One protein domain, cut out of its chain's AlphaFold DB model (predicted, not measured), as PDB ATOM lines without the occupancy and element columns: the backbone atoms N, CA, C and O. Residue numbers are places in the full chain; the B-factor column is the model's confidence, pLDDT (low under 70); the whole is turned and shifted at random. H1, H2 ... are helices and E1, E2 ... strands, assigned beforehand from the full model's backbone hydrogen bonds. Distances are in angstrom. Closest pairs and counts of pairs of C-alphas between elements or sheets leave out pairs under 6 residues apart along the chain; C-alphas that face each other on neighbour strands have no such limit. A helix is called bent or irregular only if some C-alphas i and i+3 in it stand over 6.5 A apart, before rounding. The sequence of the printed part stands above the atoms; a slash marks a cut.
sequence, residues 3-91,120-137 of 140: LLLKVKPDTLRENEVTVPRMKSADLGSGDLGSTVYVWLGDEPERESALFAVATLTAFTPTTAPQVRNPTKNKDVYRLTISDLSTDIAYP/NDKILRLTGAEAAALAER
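This is residues 3 to 91 and 120 to 137 of the 140 residues of an uncharacterized protein of Roseobacter denitrificans (strain ATCC 33942 / OCh 114) (UniProt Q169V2). One sheet of six strands is curled like part of a barrel and folded back on itself, its two edge strands E2 and E6 coming near each other, which leaves a small, nearly closed barrel. The long, bent hairpin of E4 and E5 wraps round one side, and its tip at the turn makes one end of the longest axis; the single short helix H1 packs on the sheet over E1 and E3, toward the other end. The printed part has 107 residues, with six named strands and then one named helix along the chain, and is mostly strand; the mixed sheet runs E2, E5, E4, E3, E1, E6. The whole is compact, with a radius of gyration of the C-alphas of 13.8 A and spans of 44 by 37 by 25 A.

The strongly twisted sheet runs, strand beside strand, E2, residues 16 to 20, E5, residues 69 to 85, E4, residues 49 to 66, E3, residues 35 to 40, E1, residues 3 to 7, and E6, residues 122 to 125. It is a folded sheet, bent back on itself into two leaves that face each other, E2 and E5 facing E3, E1 and E6, with E4 as the hinge. E4 bends by 118 degrees at residue 55, and E5 bends by 107 degrees at residue 72. E3, E4 and E5 form a meander, each strand the antiparallel neighbour of the one before; E2 to E5 form a Greek key, in which E2 is also the antiparallel neighbour of E5. In the hairpin of E4 and E5, N 60 and O 78 are 2.8 A apart, within hydrogen-bond range; in that of E3 and E4, N 38 and O 52 are 2.8 A apart. Across E2 and E5, N 17 and O 79 are 2.9 A apart. E3 and E1 are parallel, at 23 degrees, with N 5 and O 37 at 2.8 A; E1 and E6 are antiparallel, with N 4 and O 124 at 2.9 A. The closest C-alphas of the edge strands, Val 19 and Lys 122, are 5.7 A apart, while E1 and E5 are apart. H1, residues 128 to 135, is on the sheet at a height of 9.3 A, over E1 and only just over E3, with 3 of its C-alphas falling there, and runs slantwise to the strands, at 53 degrees to E1 on the local plane. The closest C-alphas of H1 and E3 are Leu 134 and Tyr 37, 7.6 A. In H1 every O i to N i+4 pair is within hydrogen-bond range.

E1 begins at C-alpha 3, (218.861, 197.832, 125.756). E5 is 35.1 A from first to last C-alpha, E4 24.9 A and E3 16.3 A. H1, 10.4 A long, ends at C-alpha 135, (214.625, 196.810, 136.521).

The C-alphas farthest apart, those of Thr 71 and Ala 89, are 43.7 A apart. Residues 92 to 119 are not printed, and C-alphas 91 and 120 are 20.4 A apart across the cut. The link E2 to E3, residues 21 to 34, is long. Mean pLDDT of the printed part is 90.0, and no printed residue is under 70.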
ATOM      1  N   LEU A   3     219.576 197.665 127.012       95.00
ATOM      2  CA  LEU A   3     218.861 197.832 125.756       95.00
ATOM      3  C   LEU A   3     217.380 197.531 125.965       95.00
ATOM      4  O   LEU A   3     217.019 196.670 126.762       95.00
ATOM      5  N   LEU A   4     216.530 198.198 125.195       93.56
ATOM      6  CA  LEU A   4     215.133 197.819 125.027       93.56
ATOM      7  C   LEU A   4     214.931 197.286 123.612       93.56
ATOM      8  O   LEU A   4     215.228 197.976 122.633       93.56
ATOM      9  N   LEU A   5     214.391 196.077 123.512       93.62
ATOM     10  CA  LEU A   5     213.938 195.469 122.271       93.62
ATOM     11  C   LEU A   5     212.427 195.583 122.189       93.62
ATOM     12  O   LEU A   5     211.709 194.840 122.853       93.62
ATOM     13  N   LYS A   6     211.950 196.503 121.352       91.38
ATOM     14  CA  LYS A   6     210.539 196.560 120.983       91.38
ATOM     15  C   LYS A   6     210.328 195.674 119.773       91.38
ATOM     16  O   LYS A   6     210.943 195.930 118.737       91.38
ATOM     17  N   VAL A   7     209.517 194.636 119.918       91.19
ATOM     18  CA  VAL A   7     209.354 193.591 118.904       91.19
ATOM     19  C   VAL A   7     207.928 193.067 118.901       91.19
ATOM     20  O   VAL A   7     207.248 193.088 119.926       91.19
ATOM     21  N   LYS A   8     207.455 192.569 117.763       86.44
ATOM     22  CA  LYS A   8     206.188 191.835 117.728       86.44
ATOM     23  C   LYS A   8     206.335 190.438 118.342       86.44
ATOM     24  O   LYS A   8     207.399 189.831 118.182       86.44
ATOM     25  N   PRO A   9     205.289 189.893 118.985       82.25
ATOM     26  CA  PRO A   9     205.359 188.575 119.623       82.25
ATOM     27  C   PRO A   9     205.786 187.438 118.688       82.25
ATOM     28  O   PRO A   9     206.564 186.576 119.082       82.25
ATOM     29  N   ASP A  10     205.364 187.471 117.425       81.31
ATOM     30  CA  ASP A  10     205.668 186.454 116.410       81.31
ATOM     31  C   ASP A  10     207.136 186.438 115.933       81.31
ATOM     32  O   ASP A  10     207.581 185.469 115.297       81.31
ATOM     33  N   THR A  11     207.888 187.500 116.240       81.12
ATOM     34  CA  THR A  11     209.297 187.667 115.845       81.12
ATOM     35  C   THR A  11     210.296 187.132 116.866       81.12
ATOM     36  O   THR A  11     211.450 186.908 116.499       81.12
ATOM     37  N   LEU A  12     209.870 186.904 118.111       82.62
ATOM     38  CA  LEU A  12     210.695 186.294 119.147       82.62
ATOM     39  C   LEU A  12     210.574 184.769 119.041       82.62
ATOM     40  O   LEU A  12     209.535 184.199 119.374       82.62
ATOM     41  N   ARG A  13     211.619 184.096 118.554       81.25
ATOM     42  CA  ARG A  13     211.625 182.635 118.364       81.25
ATOM     43  C   ARG A  13     212.922 182.048 118.883       81.25
ATOM     44  O   ARG A  13     213.976 182.497 118.471       81.25
ATOM     45  N   GLU A  14     212.843 181.040 119.751       82.00
ATOM     46  CA  GLU A  14     214.022 180.287 120.228       82.00
ATOM     47  C   GLU A  14     215.152 181.185 120.778       82.00
ATOM     48  O   GLU A  14     216.333 180.915 120.589       82.00
ATOM     49  N   ASN A  15     214.789 182.275 121.465       87.38
ATOM     50  CA  ASN A  15     215.711 183.312 121.949       87.38
ATOM     51  C   ASN A  15     216.474 184.078 120.853       87.38
ATOM     52  O   ASN A  15     217.439 184.788 121.135       87.38
ATOM     53  N   GLU A  16     216.028 183.988 119.607       91.19
ATOM     54  CA  GLU A  16     216.453 184.853 118.523       91.19
ATOM     55  C   GLU A  16     215.376 185.880 118.187       91.19
ATOM     56  O   GLU A  16     214.170 185.624 118.255       91.19
ATOM     57  N   VAL A  17     215.821 187.068 117.783       91.94
ATOM     58  CA  VAL A  17     214.924 188.105 117.284       91.94
ATOM     59  C   VAL A  17     215.590 188.936 116.201       91.94
ATOM     60  O   VAL A  17     216.779 189.245 116.258       91.94
ATOM     61  N   THR A  18     214.822 189.291 115.172       91.06
ATOM     62  CA  THR A  18     215.305 190.133 114.072       91.06
ATOM     63  C   THR A  18     214.676 191.511 114.157       91.06
ATOM     64  O   THR A  18     213.456 191.644 114.141       91.06
ATOM     65  N   VAL A  19     215.510 192.545 114.186       91.25
ATOM     66  CA  VAL A  19     215.073 193.932 114.371       91.25
ATOM     67  C   VAL A  19     215.767 194.869 113.386       91.25
ATOM     68  O   VAL A  19     216.923 194.636 113.031       91.25
ATOM     69  N   PRO A  20     215.101 195.935 112.911       90.56
ATOM     70  CA  PRO A  20     215.726 196.915 112.030       90.56
ATOM     71  C   PRO A  20     216.983 197.533 112.645       90.56
ATOM     72  O   PRO A  20     216.991 197.914 113.818       90.56
ATOM     73  N   ARG A  21     218.029 197.690 111.831       90.38
ATOM     74  CA  ARG A  21     219.214 198.444 112.234       90.38
ATOM     75  C   ARG A  21     218.887 199.936 112.204       90.38
ATOM     76  O   ARG A  21     218.462 200.464 111.177       90.38
ATOM     77  N   MET A  22     219.099 200.622 113.325       85.50
ATOM     78  CA  MET A  22     218.904 202.068 113.431       85.50
ATOM     79  C   MET A  22     220.227 202.764 113.724       85.50
ATOM     80  O   MET A  22     220.943 202.355 114.630       85.50
ATOM     81  N   LYS A  23     220.500 203.883 113.042       80.31
ATOM     82  CA  LYS A  23     221.720 204.683 113.270       80.31
ATOM     83  C   LYS A  23     221.892 205.128 114.728       80.31
ATOM     84  O   LYS A  23     223.010 205.203 115.212       80.31
ATOM     85  N   SER A  24     220.793 205.417 115.427       76.94
ATOM     86  CA  SER A  24     220.804 205.843 116.835       76.94
ATOM     87  C   SER A  24     221.034 204.703 117.836       76.94
ATOM     88  O   SER A  24     221.215 204.963 119.021       76.94
ATOM     89  N   ALA A  25     221.025 203.449 117.380       81.06
ATOM     90  CA  ALA A  25     221.195 202.261 118.209       81.06
ATOM     91  C   ALA A  25     222.069 201.216 117.496       81.06
ATOM     92  O   ALA A  25     221.769 200.023 117.509       81.06
ATOM     93  N   ASP A  26     223.143 201.671 116.847       90.12
ATOM     94  CA  ASP A  26     224.128 200.764 116.264       90.12
ATOM     95  C   ASP A  26     224.823 199.964 117.367       90.12
ATOM     96  O   ASP A  26     225.266 200.533 118.370       90.12
ATOM     97  N   LEU A  27     224.880 198.644 117.182       91.44
ATOM     98  CA  LEU A  27     225.462 197.709 118.137       91.44
ATOM     99  C   LEU A  27     226.948 197.509 117.842       91.44
ATOM    100  O   LEU A  27     227.359 197.375 116.688       91.44
ATOM    101  N   GLY A  28     227.744 197.467 118.903       92.38
ATOM    102  CA  GLY A  28     229.164 197.150 118.884       92.38
ATOM    103  C   GLY A  28     229.488 195.989 119.821       92.38
ATOM    104  O   GLY A  28     228.649 195.530 120.593       92.38
ATOM    105  N   SER A  29     230.727 195.500 119.774       90.31
ATOM    106  CA  SER A  29     231.170 194.369 120.605       90.31
ATOM    107  C   SER A  29     230.986 194.606 122.109       90.31
ATOM    108  O   SER A  29     230.730 193.660 122.843       90.31
ATOM    109  N   GLY A  30     231.057 195.864 122.559       92.75
ATOM    110  CA  GLY A  30     230.803 196.250 123.950       92.75
ATOM    111  C   GLY A  30     229.343 196.135 124.404       92.75
ATOM    112  O   GLY A  30     229.076 196.319 125.586       92.75
ATOM    113  N   ASP A  31     228.404 195.844 123.498       94.31
ATOM    114  CA  ASP A  31     227.001 195.609 123.853       94.31
ATOM    115  C   ASP A  31     226.715 194.147 124.222       94.31
ATOM    116  O   ASP A  31     225.678 193.867 124.823       94.31
ATOM    117  N   LEU A  32     227.620 193.214 123.910       96.12
ATOM    118  CA  LEU A  32     227.492 191.825 124.350       96.12
ATOM    119  C   LEU A  32     227.535 191.752 125.882       96.12
ATOM    120  O   LEU A  32     228.326 192.437 126.527       96.12
ATOM    121  N   GLY A  33     226.660 190.937 126.466       96.25
ATOM    122  CA  GLY A  33     226.439 190.870 127.911       96.25
ATOM    123  C   GLY A  33     225.521 191.968 128.462       96.25
ATOM    124  O   GLY A  33     225.263 191.991 129.662       96.25
ATOM    125  N   SER A  34     225.007 192.876 127.622       96.38
ATOM    126  CA  SER A  34     224.047 193.889 128.077       96.38
ATOM    127  C   SER A  34     222.729 193.258 128.510       96.38
ATOM    128  O   SER A  34     222.236 192.322 127.874       96.38
ATOM    129  N   THR A  35     222.115 193.839 129.541       97.31
ATOM    130  CA  THR A  35     220.729 193.546 129.910       97.31
ATOM    131  C   THR A  35     219.800 194.017 128.798       97.31
ATOM    132  O   THR A  35     219.903 195.147 128.315       97.31
ATOM    133  N   VAL A  36     218.886 193.148 128.402       96.44
ATOM    134  CA  VAL A  36     217.901 193.385 127.359       96.44
ATOM    135  C   VAL A  36     216.518 193.304 127.973       96.44
ATOM    136  O   VAL A  36     216.106 192.247 128.435       96.44
ATOM    137  N   TYR A  37     215.777 194.401 127.924       95.31
ATOM    138  CA  TYR A  37     214.356 194.415 128.236       95.31
ATOM    139  C   TYR A  37     213.562 194.185 126.954       95.31
ATOM    140  O   TYR A  37     213.768 194.878 125.957       95.31
ATOM    141  N   VAL A  38     212.658 193.214 126.963       94.25
ATOM    142  CA  VAL A  38     211.806 192.877 125.823       94.25
ATOM    143  C   VAL A  38     210.443 193.522 126.019       94.25
ATOM    144  O   VAL A  38     209.758 193.271 127.009       94.25
ATOM    145  N   TRP A  39     210.045 194.332 125.048       93.38
ATOM    146  CA  TRP A  39     208.746 194.979 124.976       93.38
ATOM    147  C   TRP A  39     207.976 194.429 123.784       93.38
ATOM    148  O   TRP A  39     208.385 194.607 122.634       93.38
ATOM    149  N   LEU A  40     206.845 193.784 124.046       91.12
ATOM    150  CA  LEU A  40     205.998 193.249 122.989       91.12
ATOM    151  C   LEU A  40     205.098 194.345 122.420       91.12
ATOM    152  O   LEU A  40     204.495 195.107 123.170       91.12
ATOM    153  N   GLY A  41     205.054 194.467 121.093       86.94
ATOM    154  CA  GLY A  41     204.178 195.393 120.369       86.94
ATOM    155  C   GLY A  41     202.690 195.038 120.475       86.94
ATOM    156  O   GLY A  41     202.337 193.976 120.979       86.94
ATOM    157  N   ASP A  42     201.828 195.935 119.986       78.44
ATOM    158  CA  ASP A  42     200.372 195.732 119.983       78.44
ATOM    159  C   ASP A  42     199.968 194.549 119.088       78.44
ATOM    160  O   ASP A  42     200.422 194.438 117.943       78.44
ATOM    161  N   GLU A  43     199.028 193.741 119.572       77.06
ATOM    162  CA  GLU A  43     198.273 192.760 118.788       77.06
ATOM    163  C   GLU A  43     196.766 193.048 118.914       77.06
ATOM    164  O   GLU A  43     196.355 193.708 119.868       77.06
ATOM    165  N   PRO A  44     195.908 192.568 117.989       76.75
ATOM    166  CA  PRO A  44     194.463 192.816 118.054       76.75
ATOM    167  C   PRO A  44     193.804 192.462 119.398       76.75
ATOM    168  O   PRO A  44     192.796 193.064 119.754       76.75
ATOM    169  N   GLU A  45     194.377 191.510 120.139       79.12
ATOM    170  CA  GLU A  45     193.847 190.996 121.409       79.12
ATOM    171  C   GLU A  45     194.741 191.312 122.619       79.12
ATOM    172  O   GLU A  45     194.403 190.950 123.745       79.12
ATOM    173  N   ARG A  46     195.887 191.978 122.415       77.56
ATOM    174  CA  ARG A  46     196.878 192.196 123.471       77.56
ATOM    175  C   ARG A  46     197.470 193.592 123.405       77.56
ATOM    176  O   ARG A  46     197.996 194.019 122.378       77.56
ATOM    177  N   GLU A  47     197.436 194.270 124.545       82.19
ATOM    178  CA  GLU A  47     198.125 195.541 124.698       82.19
ATOM    179  C   GLU A  47     199.648 195.348 124.702       82.19
ATOM    180  O   GLU A  47     200.178 194.404 125.295       82.19
ATOM    181  N   SER A  48     200.351 196.279 124.060       87.25
ATOM    182  CA  SER A  48     201.800 196.366 124.119       87.25
ATOM    183  C   SER A  48     202.309 196.560 125.557       87.25
ATOM    184  O   SER A  48     201.879 197.465 126.275       87.25
ATOM    185  N   ALA A  49     203.258 195.722 125.978       91.06
ATOM    186  CA  ALA A  49     203.737 195.691 127.359       91.06
ATOM    187  C   ALA A  49     205.188 195.214 127.483       91.06
ATOM    188  O   ALA A  49     205.707 194.494 126.619       91.06
ATOM    189  N   LEU A  50     205.818 195.575 128.602       92.94
ATOM    190  CA  LEU A  50     207.043 194.944 129.080       92.94
ATOM    191  C   LEU A  50     206.771 193.457 129.325       92.94
ATOM    192  O   LEU A  50     205.806 193.099 129.996       92.94
ATOM    193  N   PHE A  51     207.610 192.599 128.754       92.62
ATOM    194  CA  PHE A  51     207.353 191.163 128.694       92.62
ATOM    195  C   PHE A  51     208.445 190.314 129.334       92.62
ATOM    196  O   PHE A  51     208.134 189.329 129.998       92.62
ATOM    197  N   ALA A  52     209.709 190.671 129.128       93.69
ATOM    198  CA  ALA A  52     210.811 189.882 129.654       93.69
ATOM    199  C   ALA A  52     212.059 190.725 129.896       93.69
ATOM    200  O   ALA A  52     212.205 191.826 129.358       93.69
ATOM    201  N   VAL A  53     212.980 190.154 130.662       95.62
ATOM    202  CA  VAL A  53     214.373 190.583 130.765       95.62
ATOM    203  C   VAL A  53     215.277 189.432 130.327       95.62
ATOM    204  O   VAL A  53     214.950 188.270 130.542       95.62
ATOM    205  N   ALA A  54     216.378 189.748 129.657       95.81
ATOM    206  CA  ALA A  54     217.315 188.785 129.090       95.81
ATOM    207  C   ALA A  54     218.730 189.384 129.007       95.81
ATOM    208  O   ALA A  54     218.962 190.543 129.368       95.81
ATOM    209  N   THR A  55     219.681 188.622 128.473       96.81
ATOM    210  CA  THR A  55     221.048 189.074 128.185       96.81
ATOM    211  C   THR A  55     221.350 188.958 126.694       96.81
ATOM    212  O   THR A  55     221.077 187.930 126.089       96.81
ATOM    213  N   LEU A  56     221.926 189.997 126.079       97.06
ATOM    214  CA  LEU A  56     222.382 189.932 124.685       97.06
ATOM    215  C   LEU A  56     223.658 189.086 124.586       97.06
ATOM    216  O   LEU A  56     224.699 189.495 125.095       97.06
ATOM    217  N   THR A  57     223.614 187.950 123.892       97.00
ATOM    218  CA  THR A  57     224.773 187.045 123.753       97.00
ATOM    219  C   THR A  57     225.439 187.128 122.392       97.00
ATOM    220  O   THR A  57     226.656 186.970 122.296       97.00
ATOM    221  N   ALA A  58     224.673 187.420 121.342       96.44
ATOM    222  CA  ALA A  58     225.209 187.644 120.011       96.44
ATOM    223  C   ALA A  58     224.341 188.619 119.217       96.44
ATOM    224  O   ALA A  58     223.134 188.737 119.424       96.44
ATOM    225  N   PHE A  59     224.959 189.293 118.253       95.44
ATOM    226  CA  PHE A  59     224.240 189.987 117.198       95.44
ATOM    227  C   PHE A  59     224.998 189.853 115.881       95.44
ATOM    228  O   PHE A  59     226.225 189.899 115.845       95.44
ATOM    229  N   THR A  60     224.261 189.693 114.788       95.56
ATOM    230  CA  THR A  60     224.819 189.622 113.436       95.56
ATOM    231  C   THR A  60     224.117 190.645 112.545       95.56
ATOM    232  O   THR A  60     222.892 190.567 112.387       95.56
ATOM    233  N   PRO A  61     224.848 191.607 111.953       94.31
ATOM    234  CA  PRO A  61     224.303 192.465 110.909       94.31
ATOM    235  C   PRO A  61     223.931 191.618 109.690       94.31
ATOM    236  O   PRO A  61     224.733 190.825 109.203       94.31
ATOM    237  N   THR A  62     222.716 191.784 109.186       94.31
ATOM    238  CA  THR A  62     222.234 191.098 107.985       94.31
ATOM    239  C   THR A  62     221.210 191.972 107.266       94.31
ATOM    240  O   THR A  62     220.995 193.134 107.615       94.31
ATOM    241  N   THR A  63     220.566 191.424 106.245       93.69
ATOM    242  CA  THR A  63     219.493 192.088 105.514       93.69
ATOM    243  C   THR A  63     218.237 191.234 105.509       93.69
ATOM    244  O   THR A  63     218.323 190.013 105.392       93.69
ATOM    245  N   ALA A  64     217.072 191.871 105.576       90.00
ATOM    246  CA  ALA A  64     215.779 191.208 105.432       90.00
ATOM    247  C   ALA A  64     214.892 191.952 104.418       90.00
ATOM    248  O   ALA A  64     215.019 193.174 104.297       90.00
ATOM    249  N   PRO A  65     213.965 191.266 103.725       90.25
ATOM    250  CA  PRO A  65     212.990 191.922 102.860       90.25
ATOM    251  C   PRO A  65     212.152 192.968 103.611       90.25
ATOM    252  O   PRO A  65     211.805 192.809 104.786       90.25
ATOM    253  N   GLN A  66     211.797 194.060 102.938       86.50
ATOM    254  CA  GLN A  66     210.891 195.061 103.492       86.50
ATOM    255  C   GLN A  66     209.442 194.571 103.417       86.50
ATOM    256  O   GLN A  66     208.971 194.169 102.358       86.50
ATOM    257  N   VAL A  67     208.692 194.713 104.515       80.75
ATOM    258  CA  VAL A  67     207.281 194.282 104.605       80.75
ATOM    259  C   VAL A  67     206.411 194.901 103.504       80.75
ATOM    260  O   VAL A  67     205.592 194.219 102.903       80.75
ATOM    261  N   ARG A  68     206.601 196.195 103.205       82.88
ATOM    262  CA  ARG A  68     205.810 196.920 102.191       82.88
ATOM    263  C   ARG A  68     206.332 196.758 100.760       82.88
ATOM    264  O   ARG A  68     205.627 197.114  99.824       82.88
ATOM    265  N   ASN A  69     207.563 196.280 100.582       87.81
ATOM    266  CA  ASN A  69     208.151 196.042  99.268       87.81
ATOM    267  C   ASN A  69     209.182 194.900  99.351       87.81
ATOM    268  O   ASN A  69     210.374 195.172  99.507       87.81
ATOM    269  N   PRO A  70     208.746 193.636  99.215       87.88
ATOM    270  CA  PRO A  70     209.615 192.471  99.403       87.88
ATOM    271  C   PRO A  70     210.780 192.365  98.411       87.88
ATOM    272  O   PRO A  70     211.713 191.610  98.647       87.88
ATOM    273  N   THR A  71     210.750 193.126  97.312       91.44
ATOM    274  CA  THR A  71     211.858 193.188  96.342       91.44
ATOM    275  C   THR A  71     213.029 194.045  96.828       91.44
ATOM    276  O   THR A  71     214.111 194.004  96.247       91.44
ATOM    277  N   LYS A  72     212.825 194.832  97.892       91.81
ATOM    278  CA  LYS A  72     213.858 195.646  98.532       91.81
ATOM    279  C   LYS A  72     214.231 195.046  99.875       91.81
ATOM    280  O   LYS A  72     213.363 194.707 100.676       91.81
ATOM    281  N   ASN A  73     215.526 195.020 100.150       91.31
ATOM    282  CA  ASN A  73     216.049 194.638 101.451       91.31
ATOM    283  C   ASN A  73     216.220 195.865 102.361       91.31
ATOM    284  O   ASN A  73     216.349 197.003 101.900       91.31
ATOM    285  N   LYS A  74     216.178 195.633 103.669       91.88
ATOM    286  CA  LYS A  74     216.545 196.582 104.723       91.88
ATOM    287  C   LYS A  74     217.614 195.959 105.612       91.88
ATOM    288  O   LYS A  74     217.614 194.743 105.803       91.88
ATOM    289  N   ASP A  75     218.463 196.802 106.182       93.69
ATOM    290  CA  ASP A  75     219.449 196.375 107.169       93.69
ATOM    291  C   ASP A  75     218.759 196.017 108.485       93.69
ATOM    292  O   ASP A  75     217.893 196.742 108.990       93.69
ATOM    293  N   VAL A  76     219.144 194.877 109.043       93.56
ATOM    294  CA  VAL A  76     218.614 194.357 110.302       93.56
ATOM    295  C   VAL A  76     219.748 193.779 111.140       93.56
ATOM    296  O   VAL A  76     220.796 193.395 110.622       93.56
ATOM    297  N   TYR A  77     219.519 193.677 112.441       94.75
ATOM    298  CA  TYR A  77     220.285 192.791 113.301       94.75
ATOM    299  C   TYR A  77     219.482 191.519 113.541       94.75
ATOM    300  O   TYR A  77     218.298 191.591 113.876       94.75
ATOM    301  N   ARG A  78     220.136 190.365 113.406       94.00
ATOM    302  CA  ARG A  78     219.701 189.141 114.078       94.00
ATOM    303  C   ARG A  78     220.365 189.116 115.444       94.00
ATOM    304  O   ARG A  78     221.591 189.138 115.509       94.00
ATOM    305  N   LEU A  79     219.570 189.121 116.501       95.25
ATOM    306  CA  LEU A  79     220.020 189.096 117.886       95.25
ATOM    307  C   LEU A  79     219.780 187.711 118.466       95.25
ATOM    308  O   LEU A  79     218.734 187.121 118.206       95.25
ATOM    309  N   THR A  80     220.708 187.256 119.293       95.75
ATOM    310  CA  THR A  80     220.544 186.094 120.163       95.75
ATOM    311  C   THR A  80     220.569 186.599 121.596       95.75
ATOM    312  O   THR A  80     221.485 187.331 121.986       95.75
ATOM    313  N   ILE A  81     219.548 186.243 122.366       95.44
ATOM    314  CA  ILE A  81     219.439 186.559 123.787       95.44
ATOM    315  C   ILE A  81     219.504 185.271 124.622       95.44
ATOM    316  O   ILE A  81     219.258 184.181 124.116       95.44
ATOM    317  N   SER A  82     219.884 185.367 125.890       95.44
ATOM    318  CA  SER A  82     219.872 184.261 126.859       95.44
ATOM    319  C   SER A  82     219.209 184.690 128.159       95.44
ATOM    320  O   SER A  82     218.884 185.865 128.329       95.44
ATOM    321  N   ASP A  83     219.011 183.727 129.064       92.75
ATOM    322  CA  ASP A  83     218.542 183.981 130.432       92.75
ATOM    323  C   ASP A  83     217.220 184.754 130.466       92.75
ATOM    324  O   ASP A  83     217.001 185.635 131.295       92.75
ATOM    325  N   LEU A  84     216.344 184.437 129.508       92.31
ATOM    326  CA  LEU A  84     215.051 185.081 129.377       92.31
ATOM    327  C   LEU A  84     214.191 184.741 130.595       92.31
ATOM    328  O   LEU A  84     213.818 183.587 130.799       92.31
ATOM    329  N   SER A  85     213.860 185.766 131.372       93.19
ATOM    330  CA  SER A  85     212.925 185.692 132.485       93.19
ATOM    331  C   SER A  85     211.698 186.548 132.198       93.19
ATOM    332  O   SER A  85     211.804 187.709 131.795       93.19
ATOM    333  N   THR A  86     210.526 185.957 132.417       91.62
ATOM    334  CA  THR A  86     209.215 186.616 132.333       91.62
ATOM    335  C   THR A  86     208.624 186.900 133.714       91.62
ATOM    336  O   THR A  86     207.448 187.248 133.810       91.62
ATOM    337  N   ASP A  87     209.408 186.726 134.782       90.62
ATOM    338  CA  ASP A  87     208.968 186.935 136.162       90.62
ATOM    339  C   ASP A  87     208.882 188.436 136.458       90.62
ATOM    340  O   ASP A  87     209.786 189.050 137.024       90.62
ATOM    341  N   ILE A  88     207.792 189.046 136.002       88.75
ATOM    342  CA  ILE A  88     207.512 190.467 136.184       88.75
ATOM    343  C   ILE A  88     206.614 190.637 137.409       88.75
ATOM    344  O   ILE A  88     205.464 190.195 137.405       88.75
ATOM    345  N   ALA A  89     207.119 191.326 138.431       88.12
ATOM    346  CA  ALA A  89     206.373 191.658 139.643       88.12
ATOM    347  C   ALA A  89     205.266 192.687 139.360       88.12
ATOM    348  O   ALA A  89     204.125 192.527 139.796       88.12
ATOM    349  N   TYR A  90     205.592 193.725 138.582       85.69
ATOM    350  CA  TYR A  90     204.679 194.823 138.249       85.69
ATOM    351  C   TYR A  90     204.694 195.100 136.739       85.69
ATOM    352  O   TYR A  90     205.548 195.856 136.269       85.69
ATOM    353  N   PRO A  91     203.781 194.496 135.956       82.81
ATOM    354  CA  PRO A  91     203.714 194.709 134.513       82.81
ATOM    355  C   PRO A  91     203.552 196.185 134.152       82.81
ATOM    356  O   PRO A  91     202.804 196.909 134.802       82.81
ATOM    357  N   ASN A 120     206.841 200.799 116.085       77.31
ATOM    358  CA  ASN A 120     207.618 199.918 115.218       77.31
ATOM    359  C   ASN A 120     208.666 199.117 115.995       77.31
ATOM    360  O   ASN A 120     209.178 199.587 117.013       77.31
ATOM    361  N   ASP A 121     209.033 197.963 115.439       82.75
ATOM    362  CA  ASP A 121     210.129 197.150 115.957       82.75
ATOM    363  C   ASP A 121     211.446 197.922 115.904       82.75
ATOM    364  O   ASP A 121     211.794 198.496 114.863       82.75
ATOM    365  N   LYS A 122     212.190 197.933 117.011       89.19
ATOM    366  CA  LYS A 122     213.479 198.622 117.112       89.19
ATOM    367  C   LYS A 122     214.257 198.228 118.359       89.19
ATOM    368  O   LYS A 122     213.696 197.777 119.354       89.19
ATOM    369  N   ILE A 123     215.554 198.509 118.304       91.44
ATOM    370  CA  ILE A 123     216.445 198.524 119.462       91.44
ATOM    371  C   ILE A 123     216.560 199.959 119.961       91.44
ATOM    372  O   ILE A 123     216.758 200.877 119.164       91.44
ATOM    373  N   LEU A 124     216.478 200.159 121.270       91.19
ATOM    374  CA  LEU A 124     216.801 201.423 121.919       91.19
ATOM    375  C   LEU A 124     217.915 201.203 122.936       91.19
ATOM    376  O   LEU A 124     217.876 200.248 123.707       91.19
ATOM    377  N   ARG A 125     218.879 202.121 122.964       91.31
ATOM    378  CA  ARG A 125     219.795 202.253 124.099       91.31
ATOM    379  C   ARG A 125     219.055 202.934 125.240       91.31
ATOM    380  O   ARG A 125     218.326 203.897 124.984       91.31
ATOM    381  N   LEU A 126     219.219 202.410 126.448       91.00
ATOM    382  CA  LEU A 126     218.613 202.967 127.650       91.00
ATOM    383  C   LEU A 126     219.630 203.802 128.425       91.00
ATOM    384  O   LEU A 126     220.808 203.435 128.500       91.00
ATOM    385  N   THR A 127     219.176 204.908 129.013       90.25
ATOM    386  CA  THR A 127     219.944 205.607 130.051       90.25
ATOM    387  C   THR A 127     220.024 204.741 131.313       90.25
ATOM    388  O   THR A 127     219.317 203.738 131.457       90.25
ATOM    389  N   GLY A 128     220.899 205.113 132.254       90.06
ATOM    390  CA  GLY A 128     220.978 204.419 133.542       90.06
ATOM    391  C   GLY A 128     219.657 204.470 134.317       90.06
ATOM    392  O   GLY A 128     219.247 203.456 134.876       90.06
ATOM    393  N   ALA A 129     218.969 205.613 134.297       88.81
ATOM    394  CA  ALA A 129     217.705 205.783 135.002       88.81
ATOM    395  C   ALA A 129     216.548 205.036 134.313       88.81
ATOM    396  O   ALA A 129     215.754 204.397 134.995       88.81
ATOM    397  N   GLU A 130     216.492 205.023 132.977       90.81
ATOM    398  CA  GLU A 130     215.529 204.197 132.228       90.81
ATOM    399  C   GLU A 130     215.687 202.708 132.547       90.81
ATOM    400  O   GLU A 130     214.712 201.990 132.768       90.81
ATOM    401  N   ALA A 131     216.937 202.238 132.577       92.62
ATOM    402  CA  ALA A 131     217.246 200.854 132.894       92.62
ATOM    403  C   ALA A 131     216.860 200.494 134.333       92.62
ATOM    404  O   ALA A 131     216.378 199.385 134.553       92.62
ATOM    405  N   ALA A 132     217.050 201.412 135.287       91.56
ATOM    406  CA  ALA A 132     216.636 201.233 136.677       91.56
ATOM    407  C   ALA A 132     215.104 201.173 136.809       91.56
ATOM    408  O   ALA A 132     214.587 200.233 137.406       91.56
ATOM    409  N   ALA A 133     214.378 202.089 136.159       89.69
ATOM    410  CA  ALA A 133     212.914 202.120 136.178       89.69
ATOM    411  C   ALA A 133     212.275 200.844 135.592       89.69
ATOM    412  O   ALA A 133     211.207 200.414 136.032       89.69
ATOM    413  N   LEU A 134     212.917 200.228 134.591       91.94
ATOM    414  CA  LEU A 134     212.506 198.920 134.076       91.94
ATOM    415  C   LEU A 134     212.932 197.772 135.000       91.94
ATOM    416  O   LEU A 134     212.151 196.844 135.188       91.94
ATOM    417  N   ALA A 135     214.129 197.833 135.596       92.19
ATOM    418  CA  ALA A 135     214.625 196.810 136.521       92.19
ATOM    419  C   ALA A 135     213.704 196.631 137.734       92.19
ATOM    420  O   ALA A 135     213.439 195.499 138.134       92.19
ATOM    421  N   GLU A 136     213.170 197.728 138.279       91.38
ATOM    422  CA  GLU A 136     212.222 197.724 139.404       91.38
ATOM    423  C   GLU A 136     210.971 196.872 139.137       91.38
ATOM    424  O   GLU A 136     210.332 196.398 140.068       91.38
ATOM    425  N   ARG A 137     210.622 196.617 137.870       91.06
ATOM    426  CA  ARG A 137     209.470 195.773 137.507       91.06
ATOM    427  C   ARG A 137     209.723 194.281 137.701       91.06
ATOM    428  O   ARG A 137     208.765 193.514 137.718       91.06
TER     429      ARG A 137